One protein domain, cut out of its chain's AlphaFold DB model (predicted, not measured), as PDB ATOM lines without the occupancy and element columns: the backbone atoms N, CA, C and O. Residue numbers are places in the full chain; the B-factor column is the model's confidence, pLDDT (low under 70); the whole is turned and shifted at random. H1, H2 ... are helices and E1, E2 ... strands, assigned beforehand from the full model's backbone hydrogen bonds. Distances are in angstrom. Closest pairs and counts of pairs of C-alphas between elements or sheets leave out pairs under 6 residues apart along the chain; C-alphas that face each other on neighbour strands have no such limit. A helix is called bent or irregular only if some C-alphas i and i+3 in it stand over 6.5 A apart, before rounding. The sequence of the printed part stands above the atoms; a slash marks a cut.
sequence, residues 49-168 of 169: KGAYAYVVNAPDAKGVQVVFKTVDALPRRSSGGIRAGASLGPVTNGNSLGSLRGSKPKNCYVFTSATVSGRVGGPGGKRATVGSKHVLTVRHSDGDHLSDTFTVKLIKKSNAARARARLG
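This is residues 49 to 168 of the 169 residues of an uncharacterized protein of Solirubrobacterales bacterium (UniProt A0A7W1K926). One curled sheet of six strands folds back on itself like part of a barrel, with E3 and E5 facing E1, E2 and E4 and with E6 as the hinge. The only named helix, H1, packs on the outside of this fold over E1. The printed part has 120 residues, with strands E1 to E6 followed by H1; the mixed sheet runs E3, E5, E6, E1, E2, E4, and the class is mostly strand. It is compact and rounded, with a radius of gyration of the C-alphas of 13.7 A and spans of 37 by 31 by 27 A.

E1, residues 49 to 58, and E2, residues 61 to 70, form an antiparallel hairpin, with N 52 and O 67 within hydrogen-bond range at 2.9 A. Edge strand E3, residues 84 to 88, is antiparallel to E5, residues 133 to 140, with N 87 to O 137 at 2.9 A. The other edge strand, E4, residues 108 to 116, is antiparallel to E2, with N 66 to O 111 at 2.9 A. E5 and E6, residues 148 to 155, form an antiparallel hairpin, with N 136 to O 150 at 2.8 A. E6 is parallel to E1 at 47 degrees, with N 155 to O 53 at 2.8 A. H1, residues 157 to 167, is on the sheet at a height of 8.6 A, over E1; the closest C-alphas of the two are those of Tyr 54 and Lys 157, 5.6 A apart. H1 is irregular, C-alphas 158 and 161 being 7.2 A apart, and 5 of its 7 O i to N i+4 pairs are within hydrogen-bond range.

E1 begins at C-alpha 49 (113.418, 264.830, 347.037) and is 28.3 A long; E2 is 25.5 A, E3 14.0 A, E4 26.3 A, E5 23.3 A and E6 21.4 A. H1, 15.3 A, ends at C-alpha 167 (110.533, 271.387, 351.070).

The C-alphas farthest apart, of Ser 78 and Gly 131, are 38.8 A apart. The printed part has no cut. The links E2 to E3, E3 to E4 and E4 to E5 are long. The model's pLDDT is under 70 at residues 60 to 61, 92, 105 and 143 to 146.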
ATOM      1  N   LYS A  49     112.717 263.541 347.148       94.25
ATOM      2  CA  LYS A  49     113.418 264.830 347.037       94.25
ATOM      3  C   LYS A  49     113.829 265.392 348.400       94.25
ATOM      4  O   LYS A  49     114.801 266.134 348.513       94.25
ATOM      5  N   GLY A  50     113.056 265.086 349.437       94.94
ATOM      6  CA  GLY A  50     113.367 265.493 350.800       94.94
ATOM      7  C   GLY A  50     112.273 265.134 351.791       94.94
ATOM      8  O   GLY A  50     111.134 264.854 351.416       94.94
ATOM      9  N   ALA A  51     112.618 265.169 353.074       97.12
ATOM     10  CA  ALA A  51     111.695 264.862 354.154       97.12
ATOM     11  C   ALA A  51     112.051 265.609 355.442       97.12
ATOM     12  O   ALA A  51     113.207 265.950 355.696       97.12
ATOM     13  N   TYR A  52     111.051 265.799 356.296       96.44
ATOM     14  CA  TYR A  52     111.231 266.159 357.696       96.44
ATOM     15  C   TYR A  52     110.246 265.373 358.560       96.44
ATOM     16  O   TYR A  52     109.196 264.923 358.101       96.44
ATOM     17  N   ALA A  53     110.586 265.204 359.832       97.12
ATOM     18  CA  ALA A  53     109.742 264.490 360.774       97.12
ATOM     19  C   ALA A  53     109.725 265.205 362.120       97.12
ATOM     20  O   ALA A  53     110.690 265.872 362.485       97.12
ATOM     21  N   TYR A  54     108.642 265.078 362.873       96.31
ATOM     22  CA  TYR A  54     108.549 265.637 364.216       96.31
ATOM     23  C   TYR A  54     107.631 264.789 365.094       96.31
ATOM     24  O   TYR A  54     106.736 264.097 364.608       96.31
ATOM     25  N   VAL A  55     107.875 264.827 366.402       94.31
ATOM     26  CA  VAL A  55     107.070 264.079 367.372       94.31
ATOM     27  C   VAL A  55     105.698 264.731 367.502       94.31
ATOM     28  O   VAL A  55     105.590 265.949 367.683       94.31
ATOM     29  N   VAL A  56     104.658 263.910 367.434       91.56
ATOM     30  CA  VAL A  56     103.279 264.290 367.720       91.56
ATOM     31  C   VAL A  56     102.865 263.598 369.007       91.56
ATOM     32  O   VAL A  56     102.972 262.379 369.137       91.56
ATOM     33  N   ASN A  57     102.429 264.402 369.967       84.00
ATOM     34  CA  ASN A  57     101.878 263.948 371.233       84.00
ATOM     35  C   ASN A  57     100.485 264.566 371.358       84.00
ATOM     36  O   ASN A  57     100.331 265.647 371.922       84.00
ATOM     37  N   ALA A  58      99.515 263.944 370.696       74.62
ATOM     38  CA  ALA A  58      98.101 264.262 370.826       74.62
ATOM     39  C   ALA A  58      97.435 263.211 371.735       74.62
ATOM     40  O   ALA A  58      97.968 262.101 371.840       74.62
ATOM     41  N   PRO A  59      96.293 263.532 372.371       70.69
ATOM     42  CA  PRO A  59      95.570 262.600 373.243       70.69
ATOM     43  C   PRO A  59      95.310 261.250 372.563       70.69
ATOM     44  O   PRO A  59      95.591 260.205 373.143       70.69
ATOM     45  N   ASP A  60      94.917 261.298 371.288       68.06
ATOM     46  CA  ASP A  60      94.513 260.123 370.506       68.06
ATOM     47  C   ASP A  60      95.625 259.597 369.582       68.06
ATOM     48  O   ASP A  60      95.458 258.591 368.895       68.06
ATOM     49  N   ALA A  61      96.775 260.280 369.525       65.44
ATOM     50  CA  ALA A  61      97.867 259.921 368.627       65.44
ATOM     51  C   ALA A  61      99.237 260.275 369.217       65.44
ATOM     52  O   ALA A  61      99.650 261.440 369.257       65.44
ATOM     53  N   LYS A  62      99.984 259.237 369.605       84.25
ATOM     54  CA  LYS A  62     101.402 259.328 369.968       84.25
ATOM     55  C   LYS A  62     102.257 258.708 368.875       84.25
ATOM     56  O   LYS A  62     102.128 257.525 368.564       84.25
ATOM     57  N   GLY A  63     103.150 259.502 368.299       92.25
ATOM     58  CA  GLY A  63     104.027 259.006 367.252       92.25
ATOM     59  C   GLY A  63     104.925 260.066 366.640       92.25
ATOM     60  O   GLY A  63     105.155 261.138 367.200       92.25
ATOM     61  N   VAL A  64     105.434 259.756 365.458       94.25
ATOM     62  CA  VAL A  64     106.228 260.663 364.636       94.25
ATOM     63  C   VAL A  64     105.454 260.940 363.361       94.25
ATOM     64  O   VAL A  64     105.198 260.021 362.587       94.25
ATOM     65  N   GLN A  65     105.094 262.199 363.125       95.31
ATOM     66  CA  GLN A  65     104.566 262.600 361.828       95.31
ATOM     67  C   GLN A  65     105.732 262.872 360.890       95.31
ATOM     68  O   GLN A  65     106.653 263.623 361.222       95.31
ATOM     69  N   VAL A  66     105.675 262.253 359.719       96.44
ATOM     70  CA  VAL A  66     106.672 262.382 358.664       96.44
ATOM     71  C   VAL A  66     106.009 263.058 357.483       96.44
ATOM     72  O   VAL A  66     104.934 262.645 357.051       96.44
ATOM     73  N   VAL A  67     106.659 264.091 356.964       96.19
ATOM     74  CA  VAL A  67     106.264 264.764 355.732       96.19
ATOM     75  C   VAL A  67     107.424 264.667 354.764       96.19
ATOM     76  O   VAL A  67     108.562 264.987 355.111       96.19
ATOM     77  N   PHE A  68     107.141 264.224 353.551       96.19
ATOM     78  CA  PHE A  68     108.150 264.071 352.518       96.19
ATOM     79  C   PHE A  68     107.609 264.492 351.165       96.19
ATOM     80  O   PHE A  68     106.397 264.579 350.956       96.19
ATOM     81  N   LYS A  69     108.535 264.778 350.258       95.38
ATOM     82  CA  LYS A  69     108.246 265.151 348.886       95.38
ATOM     83  C   LYS A  69     108.964 264.210 347.948       95.38
ATOM     84  O   LYS A  69     110.152 263.954 348.138       95.38
ATOM     85  N   THR A  70     108.257 263.741 346.939       94.12
ATOM     86  CA  THR A  70     108.840 262.966 345.846       94.12
ATOM     87  C   THR A  70     109.075 263.850 344.628       94.12
ATOM     88  O   THR A  70     108.546 264.966 344.538       94.12
ATOM     89  N   VAL A  71     109.920 263.375 343.716       92.06
ATOM     90  CA  VAL A  71     110.129 264.025 342.417       92.06
ATOM     91  C   VAL A  71     108.834 263.971 341.617       92.06
ATOM     92  O   VAL A  71     108.261 265.028 341.343       92.06
ATOM     93  N   ASP A  72     108.300 262.768 341.420       89.69
ATOM     94  CA  ASP A  72     107.051 262.518 340.698       89.69
ATOM     95  C   ASP A  72     105.887 262.195 341.626       89.69
ATOM     96  O   ASP A  72     106.065 261.854 342.798       89.69
ATOM     97  N   ALA A  73     104.663 262.327 341.119       89.75
ATOM     98  CA  ALA A  73     103.481 261.980 341.889       89.75
ATOM     99  C   ALA A  73     103.435 260.465 342.145       89.75
ATOM    100  O   ALA A  73     103.544 259.667 341.220       89.75
ATOM    101  N   LEU A  74     103.204 260.072 343.399       89.31
ATOM    102  CA  LEU A  74     102.965 258.676 343.750       89.31
ATOM    103  C   LEU A  74     101.721 258.135 343.026       89.31
ATOM    104  O   LEU A  74     100.721 258.860 342.914       89.31
ATOM    105  N   PRO A  75     101.747 256.857 342.604       86.81
ATOM    106  CA  PRO A  75     100.628 256.232 341.916       86.81
ATOM    107  C   PRO A  75      99.377 256.266 342.790       86.81
ATOM    108  O   PRO A  75      99.442 256.185 344.023       86.81
ATOM    109  N   ARG A  76      98.214 256.374 342.151       87.75
ATOM    110  CA  ARG A  76      96.918 256.394 342.832       87.75
ATOM    111  C   ARG A  76      96.042 255.260 342.319       87.75
ATOM    112  O   ARG A  76      96.140 254.859 341.169       87.75
ATOM    113  N   ARG A  77      95.188 254.746 343.196       84.88
ATOM    114  CA  ARG A  77      94.097 253.827 342.857       84.88
ATOM    115  C   ARG A  77      92.994 254.602 342.133       84.88
ATOM    116  O   ARG A  77      92.874 255.814 342.324       84.88
ATOM    117  N   SER A  78      92.129 253.898 341.407       84.31
ATOM    118  CA  SER A  78      90.934 254.475 340.768       84.31
ATOM    119  C   SER A  78      90.009 255.197 341.757       84.31
ATOM    120  O   SER A  78      89.422 256.220 341.425       84.31
ATOM    121  N   SER A  79      89.952 254.738 343.012       85.81
ATOM    122  CA  SER A  79      89.230 255.399 344.111       85.81
ATOM    123  C   SER A  79      89.884 256.694 344.624       85.81
ATOM    124  O   SER A  79      89.379 257.322 345.551       85.81
ATOM    125  N   GLY A  80      91.037 257.090 344.078       83.12
ATOM    126  CA  GLY A  80      91.778 258.291 344.462       83.12
ATOM    127  C   GLY A  80      92.752 258.110 345.632       83.12
ATOM    128  O   GLY A  80      93.499 259.042 345.944       83.12
ATOM    129  N   GLY A  81      92.806 256.936 346.269       85.94
ATOM    130  CA  GLY A  81      93.789 256.616 347.317       85.94
ATOM    131  C   GLY A  81      95.213 256.451 346.768       85.94
ATOM    132  O   GLY A  81      95.386 256.069 345.616       85.94
ATOM    133  N   ILE A  82      96.246 256.722 347.569       90.50
ATOM    134  CA  ILE A  82      97.647 256.520 347.155       90.50
ATOM    135  C   ILE A  82      97.968 255.015 347.157       90.50
ATOM    136  O   ILE A  82      97.671 254.317 348.125       90.50
ATOM    137  N   ARG A  83      98.567 254.507 346.075       89.69
ATOM    138  CA  ARG A  83      98.982 253.103 345.887       89.69
ATOM    139  C   ARG A  83     100.454 252.902 346.280       89.69
ATOM    140  O   ARG A  83     101.243 252.283 345.573       89.69
ATOM    141  N   ALA A  84     100.825 253.483 347.413       89.88
ATOM    142  CA  ALA A  84     102.155 253.402 347.993       89.88
ATOM    143  C   ALA A  84     102.058 253.450 349.521       89.88
ATOM    144  O   ALA A  84     101.117 254.020 350.081       89.88
ATOM    145  N   GLY A  85     103.044 252.858 350.186       91.31
ATOM    146  CA  GLY A  85     103.207 252.895 351.633       91.31
ATOM    147  C   GLY A  85     104.554 253.489 352.024       91.31
ATOM    148  O   GLY A  85     105.505 253.475 351.240       91.31
ATOM    149  N   ALA A  86     104.651 253.999 353.250       92.75
ATOM    150  CA  ALA A  86     105.924 254.463 353.791       92.75
ATOM    151  C   ALA A  86     106.146 254.053 355.241       92.75
ATOM    152  O   ALA A  86     105.232 254.063 356.067       92.75
ATOM    153  N   SER A  87     107.386 253.732 355.574       93.06
ATOM    154  CA  SER A  87     107.793 253.390 356.929       93.06
ATOM    155  C   SER A  87     108.914 254.292 357.421       93.06
ATOM    156  O   SER A  87     109.641 254.915 356.647       93.06
ATOM    157  N   LEU A  88     109.029 254.385 358.744       92.56
ATOM    158  CA  LEU A  88     110.123 255.066 359.418       92.56
ATOM    159  C   LEU A  88     110.852 254.046 360.298       92.56
ATOM    160  O   LEU A  88     110.231 253.400 361.139       92.56
ATOM    161  N   GLY A  89     112.162 253.904 360.117       88.75
ATOM    162  CA  GLY A  89     112.968 252.914 360.829       88.75
ATOM    163  C   GLY A  89     112.861 251.500 360.231       88.75
ATOM    164  O   GLY A  89     112.578 251.363 359.045       88.75
ATOM    165  N   PRO A  90     113.114 250.444 361.027       81.94
ATOM    166  CA  PRO A  90     113.235 249.069 360.528       81.94
ATOM    167  C   PRO A  90     111.897 248.416 360.143       81.94
ATOM    168  O   PRO A  90     111.877 247.255 359.747       81.94
ATOM    169  N   VAL A  91     110.773 249.125 360.277       74.62
ATOM    170  CA  VAL A  91     109.451 248.568 359.972       74.62
ATOM    171  C   VAL A  91     109.329 248.336 358.471       74.62
ATOM    172  O   VAL A  91     109.474 249.263 357.676       74.62
ATOM    173  N   THR A  92     109.035 247.100 358.088       68.69
ATOM    174  CA  THR A  92     108.850 246.691 356.689       68.69
ATOM    175  C   THR A  92     107.423 246.909 356.195       68.69
ATOM    176  O   THR A  92     107.232 247.193 355.013       68.69
ATOM    177  N   ASN A  93     106.436 246.862 357.094       70.69
ATOM    178  CA  ASN A  93     105.046 247.189 356.785       70.69
ATOM    179  C   ASN A  93     104.877 248.712 356.705       70.69
ATOM    180  O   ASN A  93     104.968 249.424 357.707       70.69
ATOM    181  N   GLY A  94     104.682 249.219 355.487       78.75
ATOM    182  CA  GLY A  94     104.465 250.639 355.237       78.75
ATOM    183  C   GLY A  94     103.128 251.121 355.804       78.75
ATOM    184  O   GLY A  94     102.116 250.433 355.720       78.75
ATOM    185  N   ASN A  95     103.116 252.332 356.347       88.00
ATOM    186  CA  ASN A  95     101.895 253.045 356.692       88.00
ATOM    187  C   ASN A  95     101.235 253.586 355.424       88.00
ATOM    188  O   ASN A  95     101.921 254.010 354.487       88.00
ATOM    189  N   SER A  96      99.905 253.643 355.440       89.19
ATOM    190  CA  SER A  96      99.134 254.340 354.416       89.19
ATOM    191  C   SER A  96      99.520 255.815 354.352       89.19
ATOM    192  O   SER A  96      99.731 256.477 355.372       89.19
ATOM    193  N   LEU A  97      99.587 256.331 353.130       92.56
ATOM    194  CA  LEU A  97      99.977 257.703 352.853       92.56
ATOM    195  C   LEU A  97      98.755 258.596 352.646       92.56
ATOM    196  O   LEU A  97      97.805 258.232 351.954       92.56
ATOM    197  N   GLY A  98      98.821 259.804 353.197       92.50
ATOM    198  CA  GLY A  98      97.926 260.905 352.860       92.50
ATOM    199  C   GLY A  98      98.626 261.934 351.975       92.50
ATOM    200  O   GLY A  98      99.833 262.149 352.085       92.50
ATOM    201  N   SER A  99      97.867 262.621 351.120       91.94
ATOM    202  CA  SER A  99      98.349 263.858 350.493       91.94
ATOM    203  C   SER A  99      98.366 264.981 351.531       91.94
ATOM    204  O   SER A  99      97.400 265.158 352.280       91.94
ATOM    205  N   LEU A 100      99.444 265.762 351.578       91.62
ATOM    206  CA  LEU A 100      99.534 266.883 352.505       91.62
ATOM    207  C   LEU A 100      98.544 267.985 352.091       91.62
ATOM    208  O   LEU A 100      98.671 268.586 351.022       91.62
ATOM    209  N   ARG A 101      97.552 268.273 352.944       84.50
ATOM    210  CA  ARG A 101      96.533 269.298 352.665       84.50
ATOM    211  C   ARG A 101      97.159 270.683 352.457       84.50
ATOM    212  O   ARG A 101      98.083 271.084 353.170       84.50
ATOM    213  N   GLY A 102      96.628 271.413 351.476       77.75
ATOM    214  CA  GLY A 102      97.068 272.770 351.140       77.75
ATOM    215  C   GLY A 102      98.449 272.856 350.484       77.75
ATOM    216  O   GLY A 102      98.992 273.950 350.397       77.75
ATOM    217  N   SER A 103      99.042 271.737 350.054       70.94
ATOM    218  CA  SER A 103     100.312 271.755 349.322       70.94
ATOM    219  C   SER A 103     100.090 271.934 347.814       70.94
ATOM    220  O   SER A 103      99.243 271.279 347.205       70.94
ATOM    221  N   LYS A 104     100.867 272.832 347.204       70.44
ATOM    222  CA  LYS A 104     101.181 272.843 345.768       70.44
ATOM    223  C   LYS A 104     102.712 272.765 345.694       70.44
ATOM    224  O   LYS A 104     103.346 273.636 346.287       70.44
ATOM    225  N   PRO A 105     103.328 271.759 345.039       62.91
ATOM    226  CA  PRO A 105     102.779 270.755 344.116       62.91
ATOM    227  C   PRO A 105     102.230 269.476 344.788       62.91
ATOM    228  O   PRO A 105     102.451 269.237 345.971       62.91
ATOM    229  N   LYS A 106     101.551 268.625 343.994       75.50
ATOM    230  CA  LYS A 106     100.826 267.389 344.392       75.50
ATOM    231  C   LYS A 106     101.701 266.248 344.955       75.50
ATOM    232  O   LYS A 106     101.174 265.176 345.247       75.50
ATOM    233  N   ASN A 107     103.000 266.482 345.135       92.81
ATOM    234  CA  ASN A 107     103.997 265.445 345.424       92.81
ATOM    235  C   ASN A 107     104.436 265.463 346.895       92.81
ATOM    236  O   ASN A 107     105.496 264.950 347.232       92.81
ATOM    237  N   CYS A 108     103.651 266.105 347.765       94.75
ATOM    238  CA  CYS A 108     103.895 266.178 349.198       94.75
ATOM    239  C   CYS A 108     102.963 265.223 349.943       94.75
ATOM    240  O   CYS A 108     101.733 265.316 349.844       94.75
ATOM    241  N   TYR A 109     103.556 264.337 350.730       95.50
ATOM    242  CA  TYR A 109     102.862 263.251 351.405       95.50
ATOM    243  C   TYR A 109     103.133 263.275 352.897       95.50
ATOM    244  O   TYR A 109     104.147 263.799 353.363       95.50
ATOM    245  N   VAL A 110     102.195 262.712 353.651       95.69
ATOM    246  CA  VAL A 110     102.257 262.635 355.103       95.69
ATOM    247  C   VAL A 110     101.803 261.267 355.582       95.69
ATOM    248  O   VAL A 110     100.842 260.700 355.063       95.69
ATOM    249  N   PHE A 111     102.479 260.761 356.605       94.56
ATOM    250  CA  PHE A 111     101.996 259.650 357.415       94.56
ATOM    251  C   PHE A 111     102.452 259.826 358.861       94.56
ATOM    252  O   PHE A 111     103.343 260.625 359.166       94.56
ATOM    253  N   THR A 112     101.836 259.062 359.755       93.19
ATOM    254  CA  THR A 112     102.239 258.992 361.157       93.19
ATOM    255  C   THR A 112     102.802 257.609 361.422       93.19
ATOM    256  O   THR A 112     102.113 256.614 361.236       93.19
ATOM    257  N   SER A 113     104.051 257.546 361.872       91.69
ATOM    258  CA  SER A 113     104.635 256.323 362.408       91.69
ATOM    259  C   SER A 113     104.317 256.239 363.892       91.69
ATOM    260  O   SER A 113     104.690 257.134 364.657       91.69
ATOM    261  N   ALA A 114     103.680 255.153 364.319       89.50
ATOM    262  CA  ALA A 114     103.497 254.876 365.736       89.50
ATOM    263  C   ALA A 114     104.854 254.735 366.447       89.50
ATOM    264  O   ALA A 114     105.863 254.334 365.850       89.50
ATOM    265  N   THR A 115     104.871 255.061 367.737       89.06
ATOM    266  CA  THR A 115     106.027 254.824 368.606       89.06
ATOM    267  C   THR A 115     105.643 253.930 369.768       89.06
ATOM    268  O   THR A 115     104.632 254.184 370.418       89.06
ATOM    269  N   VAL A 116     106.491 252.957 370.092       86.62
ATOM    270  CA  VAL A 116     106.339 252.100 371.277       86.62
ATOM    271  C   VAL A 116     107.381 252.533 372.295       86.62
ATOM    272  O   VAL A 116     108.569 252.581 371.979       86.62
ATOM    273  N   SER A 117     106.951 252.935 373.492       86.56
ATOM    274  CA  SER A 117     107.850 253.448 374.543       86.56
ATOM    275  C   SER A 117     108.780 254.577 374.054       86.56
ATOM    276  O   SER A 117     109.961 254.646 374.403       86.56
ATOM    277  N   GLY A 118     108.261 255.447 373.176       87.12
ATOM    278  CA  GLY A 118     109.010 256.556 372.573       87.12
ATOM    279  C   GLY A 118     110.047 256.143 371.520       87.12
ATOM    280  O   GLY A 118     110.924 256.940 371.186       87.12
ATOM    281  N   ARG A 119     109.989 254.912 371.001       89.38
ATOM    282  CA  ARG A 119     110.867 254.401 369.938       89.38
ATOM    283  C   ARG A 119     110.100 254.198 368.639       89.38
ATOM    284  O   ARG A 119     108.980 253.692 368.646       89.38
ATOM    285  N   VAL A 120     110.715 254.592 367.529       88.88
ATOM    286  CA  VAL A 120     110.183 254.384 366.179       88.88
ATOM    287  C   VAL A 120     110.379 252.926 365.780       88.88
ATOM    288  O   VAL A 120     111.499 252.425 365.837       88.88
ATOM    289  N   GLY A 121     109.301 252.273 365.349       82.19
ATOM    290  CA  GLY A 121     109.336 250.908 364.827       82.19
ATOM    291  C   GLY A 121     109.303 249.787 365.862       82.19
ATOM    292  O   GLY A 121     109.562 248.642 365.513       82.19
ATOM    293  N   GLY A 122     108.954 250.098 367.112       81.25
ATOM    294  CA  GLY A 122     108.744 249.088 368.147       81.25
ATOM    295  C   GLY A 122     109.976 248.794 369.014       81.25
ATOM    296  O   GLY A 122     110.928 249.588 369.050       81.25
ATOM    297  N   PRO A 123     109.953 247.673 369.758       75.75
ATOM    298  CA  PRO A 123     111.103 247.172 370.511       75.75
ATOM    299  C   PRO A 123     112.336 247.023 369.602       75.75
ATOM    300  O   PRO A 123     112.232 246.521 368.491       75.75
ATOM    301  N   GLY A 124     113.498 247.518 370.037       81.75
ATOM    302  CA  GLY A 124     114.721 247.570 369.211       81.75
ATOM    303  C   GLY A 124     114.838 248.805 368.300       81.75
ATOM    304  O   GLY A 124     115.920 249.115 367.807       81.75
ATOM    305  N   GLY A 125     113.763 249.581 368.152       84.38
ATOM    306  CA  GLY A 125     113.750 250.829 367.398       84.38
ATOM    307  C   GLY A 125     114.583 251.960 368.014       84.38
ATOM    308  O   GLY A 125     114.851 251.996 369.224       84.38
ATOM    309  N   LYS A 126     114.963 252.948 367.194       89.62
ATOM    310  CA  LYS A 126     115.651 254.166 367.665       89.62
ATOM    311  C   LYS A 126     114.676 255.086 368.407       89.62
ATOM    312  O   LYS A 126     113.510 255.208 368.031       89.62
ATOM    313  N   ARG A 127     115.152 255.774 369.454       91.19
ATOM    314  CA  ARG A 127     114.341 256.760 370.195       91.19
ATOM    315  C   ARG A 127     113.907 257.909 369.280       91.19
ATOM    316  O   ARG A 127     114.706 258.441 368.512       91.19
ATOM    317  N   ALA A 128     112.646 258.308 369.404       92.25
ATOM    318  CA  ALA A 128     112.030 259.413 368.681       92.25
ATOM    319  C   ALA A 128     112.334 260.757 369.369       92.25
ATOM    320  O   ALA A 128     111.441 261.421 369.887       92.25
ATOM    321  N   THR A 129     113.605 261.154 369.430       93.00
ATOM    322  CA  THR A 129     114.019 262.429 370.042       93.00
ATOM    323  C   THR A 129     114.377 263.466 368.984       93.00
ATOM    324  O   THR A 129     114.821 263.130 367.885       93.00
ATOM    325  N   VAL A 130     114.207 264.751 369.303       94.19
ATOM    326  CA  VAL A 130     114.649 265.840 368.419       94.19
ATOM    327  C   VAL A 130     116.143 265.683 368.132       94.19
ATOM    328  O   VAL A 130     116.942 265.480 369.038       94.19
ATOM    329  N   GLY A 131     116.513 265.769 366.858       92.81
ATOM    330  CA  GLY A 131     117.882 265.600 366.387       92.81
ATOM    331  C   GLY A 131     118.237 264.179 365.951       92.81
ATOM    332  O   GLY A 131     119.181 264.026 365.176       92.81
ATOM    333  N   SER A 132     117.471 263.169 366.375       93.69
ATOM    334  CA  SER A 132     117.684 261.783 365.944       93.69
ATOM    335  C   SER A 132     117.435 261.614 364.439       93.69
ATOM    336  O   SER A 132     116.588 262.294 363.851       93.69
ATOM    337  N   LYS A 133     118.204 260.717 363.814       94.69
ATOM    338  CA  LYS A 133     118.106 260.366 362.392       94.69
ATOM    339  C   LYS A 133     117.443 259.002 362.233       94.69
ATOM    340  O   LYS A 133     117.825 258.049 362.916       94.69
ATOM    341  N   HIS A 134     116.502 258.912 361.303       93.75
ATOM    342  CA  HIS A 134     115.758 257.699 360.975       93.75
ATOM    343  C   HIS A 134     115.733 257.510 359.465       93.75
ATOM    344  O   HIS A 134     115.849 258.478 358.717       93.75
ATOM    345  N   VAL A 135     115.589 256.267 359.024       94.00
ATOM    346  CA  VAL A 135     115.447 255.944 357.603       94.00
ATOM    347  C   VAL A 135     113.963 255.972 357.268       94.00
ATOM    348  O   VAL A 135     113.190 255.217 357.851       94.00
ATOM    349  N   LEU A 136     113.561 256.881 356.389       94.50
ATOM    350  CA  LEU A 136     112.276 256.840 355.706       94.50
ATOM    351  C   LEU A 136     112.416 255.874 354.535       94.50
ATOM    352  O   LEU A 136     113.338 256.044 353.749       94.50
ATOM    353  N   THR A 137     111.504 254.920 354.402       93.25
ATOM    354  CA  THR A 137     111.399 254.060 353.217       93.25
ATOM    355  C   THR A 137     110.043 254.292 352.576       93.25
ATOM    356  O   THR A 137     109.037 254.278 353.282       93.25
ATOM    357  N   VAL A 138     109.995 254.486 351.259       92.06
ATOM    358  CA  VAL A 138     108.739 254.597 350.500       92.06
ATOM    359  C   VAL A 138     108.706 253.495 349.450       92.06
ATOM    360  O   VAL A 138     109.695 253.268 348.757       92.06
ATOM    361  N   ARG A 139     107.582 252.780 349.362       89.88
ATOM    362  CA  ARG A 139     107.408 251.610 348.491       89.88
ATOM    363  C   ARG A 139     106.066 251.655 347.783       89.88
ATOM    364  O   ARG A 139     105.081 252.126 348.354       89.88
ATOM    365  N   HIS A 140     106.005 251.094 346.582       86.88
ATOM    366  CA  HIS A 140     104.726 250.765 345.960       86.88
ATOM    367  C   HIS A 140     103.981 249.724 346.800       86.88
ATOM    368  O   HIS A 140     104.592 248.875 347.449       86.88
ATOM    369  N   SER A 141     102.651 249.781 346.784       77.75
ATOM    370  CA  SER A 141     101.830 248.788 347.489       77.75
ATOM    371  C   SER A 141     101.843 247.404 346.830       77.75
ATOM    372  O   SER A 141     101.418 246.450 347.468       77.75
ATOM    373  N   ASP A 142     102.324 247.296 345.591       71.06
ATOM    374  CA  ASP A 142     102.262 246.069 344.787       71.06
ATOM    375  C   ASP A 142     103.489 245.159 344.950       71.06
ATOM    376  O   ASP A 142     103.593 244.149 344.272       71.06
ATOM    377  N   GLY A 143     104.418 245.496 345.852       59.03
ATOM    378  CA  GLY A 143     105.538 244.626 346.242       59.03
ATOM    379  C   GLY A 143     106.700 244.534 345.244       59.03
ATOM    380  O   GLY A 143     107.840 244.449 345.690       59.03
ATOM    381  N   ASP A 144     106.435 244.650 343.942       58.09
ATOM    382  CA  ASP A 144     107.416 244.372 342.877       58.09
ATOM    383  C   ASP A 144     108.183 245.601 342.351       58.09
ATOM    384  O   ASP A 144     109.065 245.474 341.502       58.09
ATOM    385  N   HIS A 145     107.886 246.806 342.845       61.84
ATOM    386  CA  HIS A 145     108.496 248.040 342.336       61.84
ATOM    387  C   HIS A 145     109.501 248.681 343.297       61.84
ATOM    388  O   HIS A 145     109.368 248.631 344.523       61.84
ATOM    389  N   LEU A 146     110.492 249.335 342.681       69.62
ATOM    390  CA  LEU A 146     111.611 250.044 343.293       69.62
ATOM    391  C   LEU A 146     111.168 250.927 344.472       69.62
ATOM    392  O   LEU A 146     110.243 251.737 344.371       69.62
ATOM    393  N   SER A 147     111.865 250.768 345.596       81.44
ATOM    394  CA  SER A 147     111.721 251.606 346.783       81.44
ATOM    395  C   SER A 147     112.859 252.603 346.881       81.44
ATOM    396  O   SER A 147     113.991 252.249 346.557       81.44
ATOM    397  N   ASP A 148     112.597 253.767 347.462       88.94
ATOM    398  CA  ASP A 148     113.655 254.701 347.842       88.94
ATOM    399  C   ASP A 148     113.691 254.918 349.350       88.94
ATOM    400  O   ASP A 148     112.699 254.738 350.071       88.94
ATOM    401  N   THR A 149     114.883 255.268 349.823       91.38
ATOM    402  CA  THR A 149     115.164 255.521 351.225       91.38
ATOM    403  C   THR A 149     115.767 256.899 351.418       91.38
ATOM    404  O   THR A 149     116.646 257.334 350.684       91.38
ATOM    405  N   PHE A 150     115.329 257.594 352.462       93.94
ATOM    406  CA  PHE A 150     115.819 258.926 352.782       93.94
ATOM    407  C   PHE A 150     116.116 259.042 354.272       93.94
ATOM    408  O   PHE A 150     115.300 258.681 355.120       93.94
ATOM    409  N   THR A 151     117.277 259.587 354.628       95.31
ATOM    410  CA  THR A 151     117.578 259.851 356.039       95.31
ATOM    411  C   THR A 151     116.854 261.111 356.493       95.31
ATOM    412  O   THR A 151     117.217 262.225 356.122       95.31
ATOM    413  N   VAL A 152     115.858 260.949 357.358       95.25
ATOM    414  CA  VAL A 152     115.091 262.053 357.926       95.25
ATOM    415  C   VAL A 152     115.543 262.358 359.353       95.25
ATOM    416  O   VAL A 152     115.750 261.465 360.178       95.25
ATOM    417  N   LYS A 153     115.702 263.648 359.658       95.25
ATOM    418  CA  LYS A 153     116.020 264.140 361.004       95.25
ATOM    419  C   LYS A 153     114.746 264.596 361.703       95.25
ATOM    420  O   LYS A 153     113.959 265.347 361.124       95.25
ATOM    421  N   LEU A 154     114.574 264.201 362.964       96.06
ATOM    422  CA  LEU A 154     113.484 264.717 363.788       96.06
ATOM    423  C   LEU A 154     113.769 266.166 364.182       96.06
ATOM    424  O   LEU A 154     114.817 266.482 364.748       96.06
ATOM    425  N   ILE A 155     112.815 267.046 363.914       97.12
ATOM    426  CA  ILE A 155     112.857 268.461 364.271       97.12
ATOM    427  C   ILE A 155     111.846 268.768 365.378       97.12
ATOM    428  O   ILE A 155     110.933 267.989 365.657       97.12
ATOM    429  N   LYS A 156     111.998 269.931 366.017       95.88
ATOM    430  CA  LYS A 156     110.957 270.468 366.903       95.88
ATOM    431  C   LYS A 156     109.696 270.759 366.082       95.88
ATOM    432  O   LYS A 156     109.806 271.288 364.976       95.88
ATOM    433  N   LYS A 157     108.511 270.496 366.644       94.81
ATOM    434  CA  LYS A 157     107.220 270.793 365.994       94.81
ATOM    435  C   LYS A 157     107.095 272.266 365.582       94.81
ATOM    436  O   LYS A 157     106.598 272.547 364.499       94.81
ATOM    437  N   SER A 158     107.623 273.194 366.382       95.62
ATOM    438  CA  SER A 158     107.654 274.630 366.057       95.62
ATOM    439  C   SER A 158     108.399 274.957 364.756       95.62
ATOM    440  O   SER A 158     108.110 275.963 364.118       95.62
ATOM    441  N   ASN A 159     109.314 274.091 364.312       96.50
ATOM    442  CA  ASN A 159     110.055 274.265 363.063       96.50
ATOM    443  C   ASN A 159     109.350 273.626 361.853       96.50
ATOM    444  O   ASN A 159     109.840 273.776 360.733       96.50
ATOM    445  N   ALA A 160     108.229 272.920 362.046       94.00
ATOM    446  CA  ALA A 160     107.559 272.164 360.988       94.00
ATOM    447  C   ALA A 160     107.076 273.061 359.840       94.00
ATOM    448  O   ALA A 160     107.294 272.715 358.686       94.00
ATOM    449  N   ALA A 161     106.505 274.235 360.131       93.31
ATOM    450  CA  ALA A 161     106.060 275.174 359.098       93.31
ATOM    451  C   ALA A 161     107.225 275.673 358.223       93.31
ATOM    452  O   ALA A 161     107.137 275.678 356.998       93.31
ATOM    453  N   ARG A 162     108.362 276.015 358.845       95.31
ATOM    454  CA  ARG A 162     109.573 276.429 358.122       95.31
ATOM    455  C   ARG A 162     110.152 275.283 357.290       95.31
ATOM    456  O   ARG A 162     110.565 275.501 356.156       95.31
ATOM    457  N   ALA A 163     110.199 274.071 357.840       94.69
ATOM    458  CA  ALA A 163     110.676 272.894 357.117       94.69
ATOM    459  C   ALA A 163     109.778 272.559 355.918       94.69
ATOM    460  O   ALA A 163     110.289 272.279 354.836       94.69
ATOM    461  N   ARG A 164     108.458 272.676 356.095       92.56
ATOM    462  CA  ARG A 164     107.452 272.517 355.044       92.56
ATOM    463  C   ARG A 164     107.694 273.482 353.881       92.56
ATOM    464  O   ARG A 164     107.878 273.025 352.757       92.56
ATOM    465  N   ALA A 165     107.838 274.775 354.178       92.25
ATOM    466  CA  ALA A 165     108.128 275.790 353.168       92.25
ATOM    467  C   ALA A 165     109.441 275.508 352.412       92.25
ATOM    468  O   ALA A 165     109.483 275.602 351.190       92.25
ATOM    469  N   ARG A 166     110.506 275.085 353.114       93.31
ATOM    470  CA  ARG A 166     111.794 274.717 352.484       93.31
ATOM    471  C   ARG A 166     111.694 273.491 351.580       93.31
ATOM    472  O   ARG A 166     112.423 273.403 350.598       93.31
ATOM    473  N   LEU A 167     110.811 272.552 351.907       92.19
ATOM    474  CA  LEU A 167     110.533 271.387 351.070       92.19
ATOM    475  C   LEU A 167     109.713 271.766 349.816       92.19
ATOM    476  O   LEU A 167     109.636 271.002 348.850       92.19
ATOM    477  N   GLY A 168     109.118 272.962 349.804       91.12
ATOM    478  CA  GLY A 168     108.171 273.391 348.782       91.12
ATOM    479  C   GLY A 168     106.887 272.577 348.867       91.12
ATOM    480  O   GLY A 168     106.435 272.055 347.848       91.12
TER     481      GLY A 168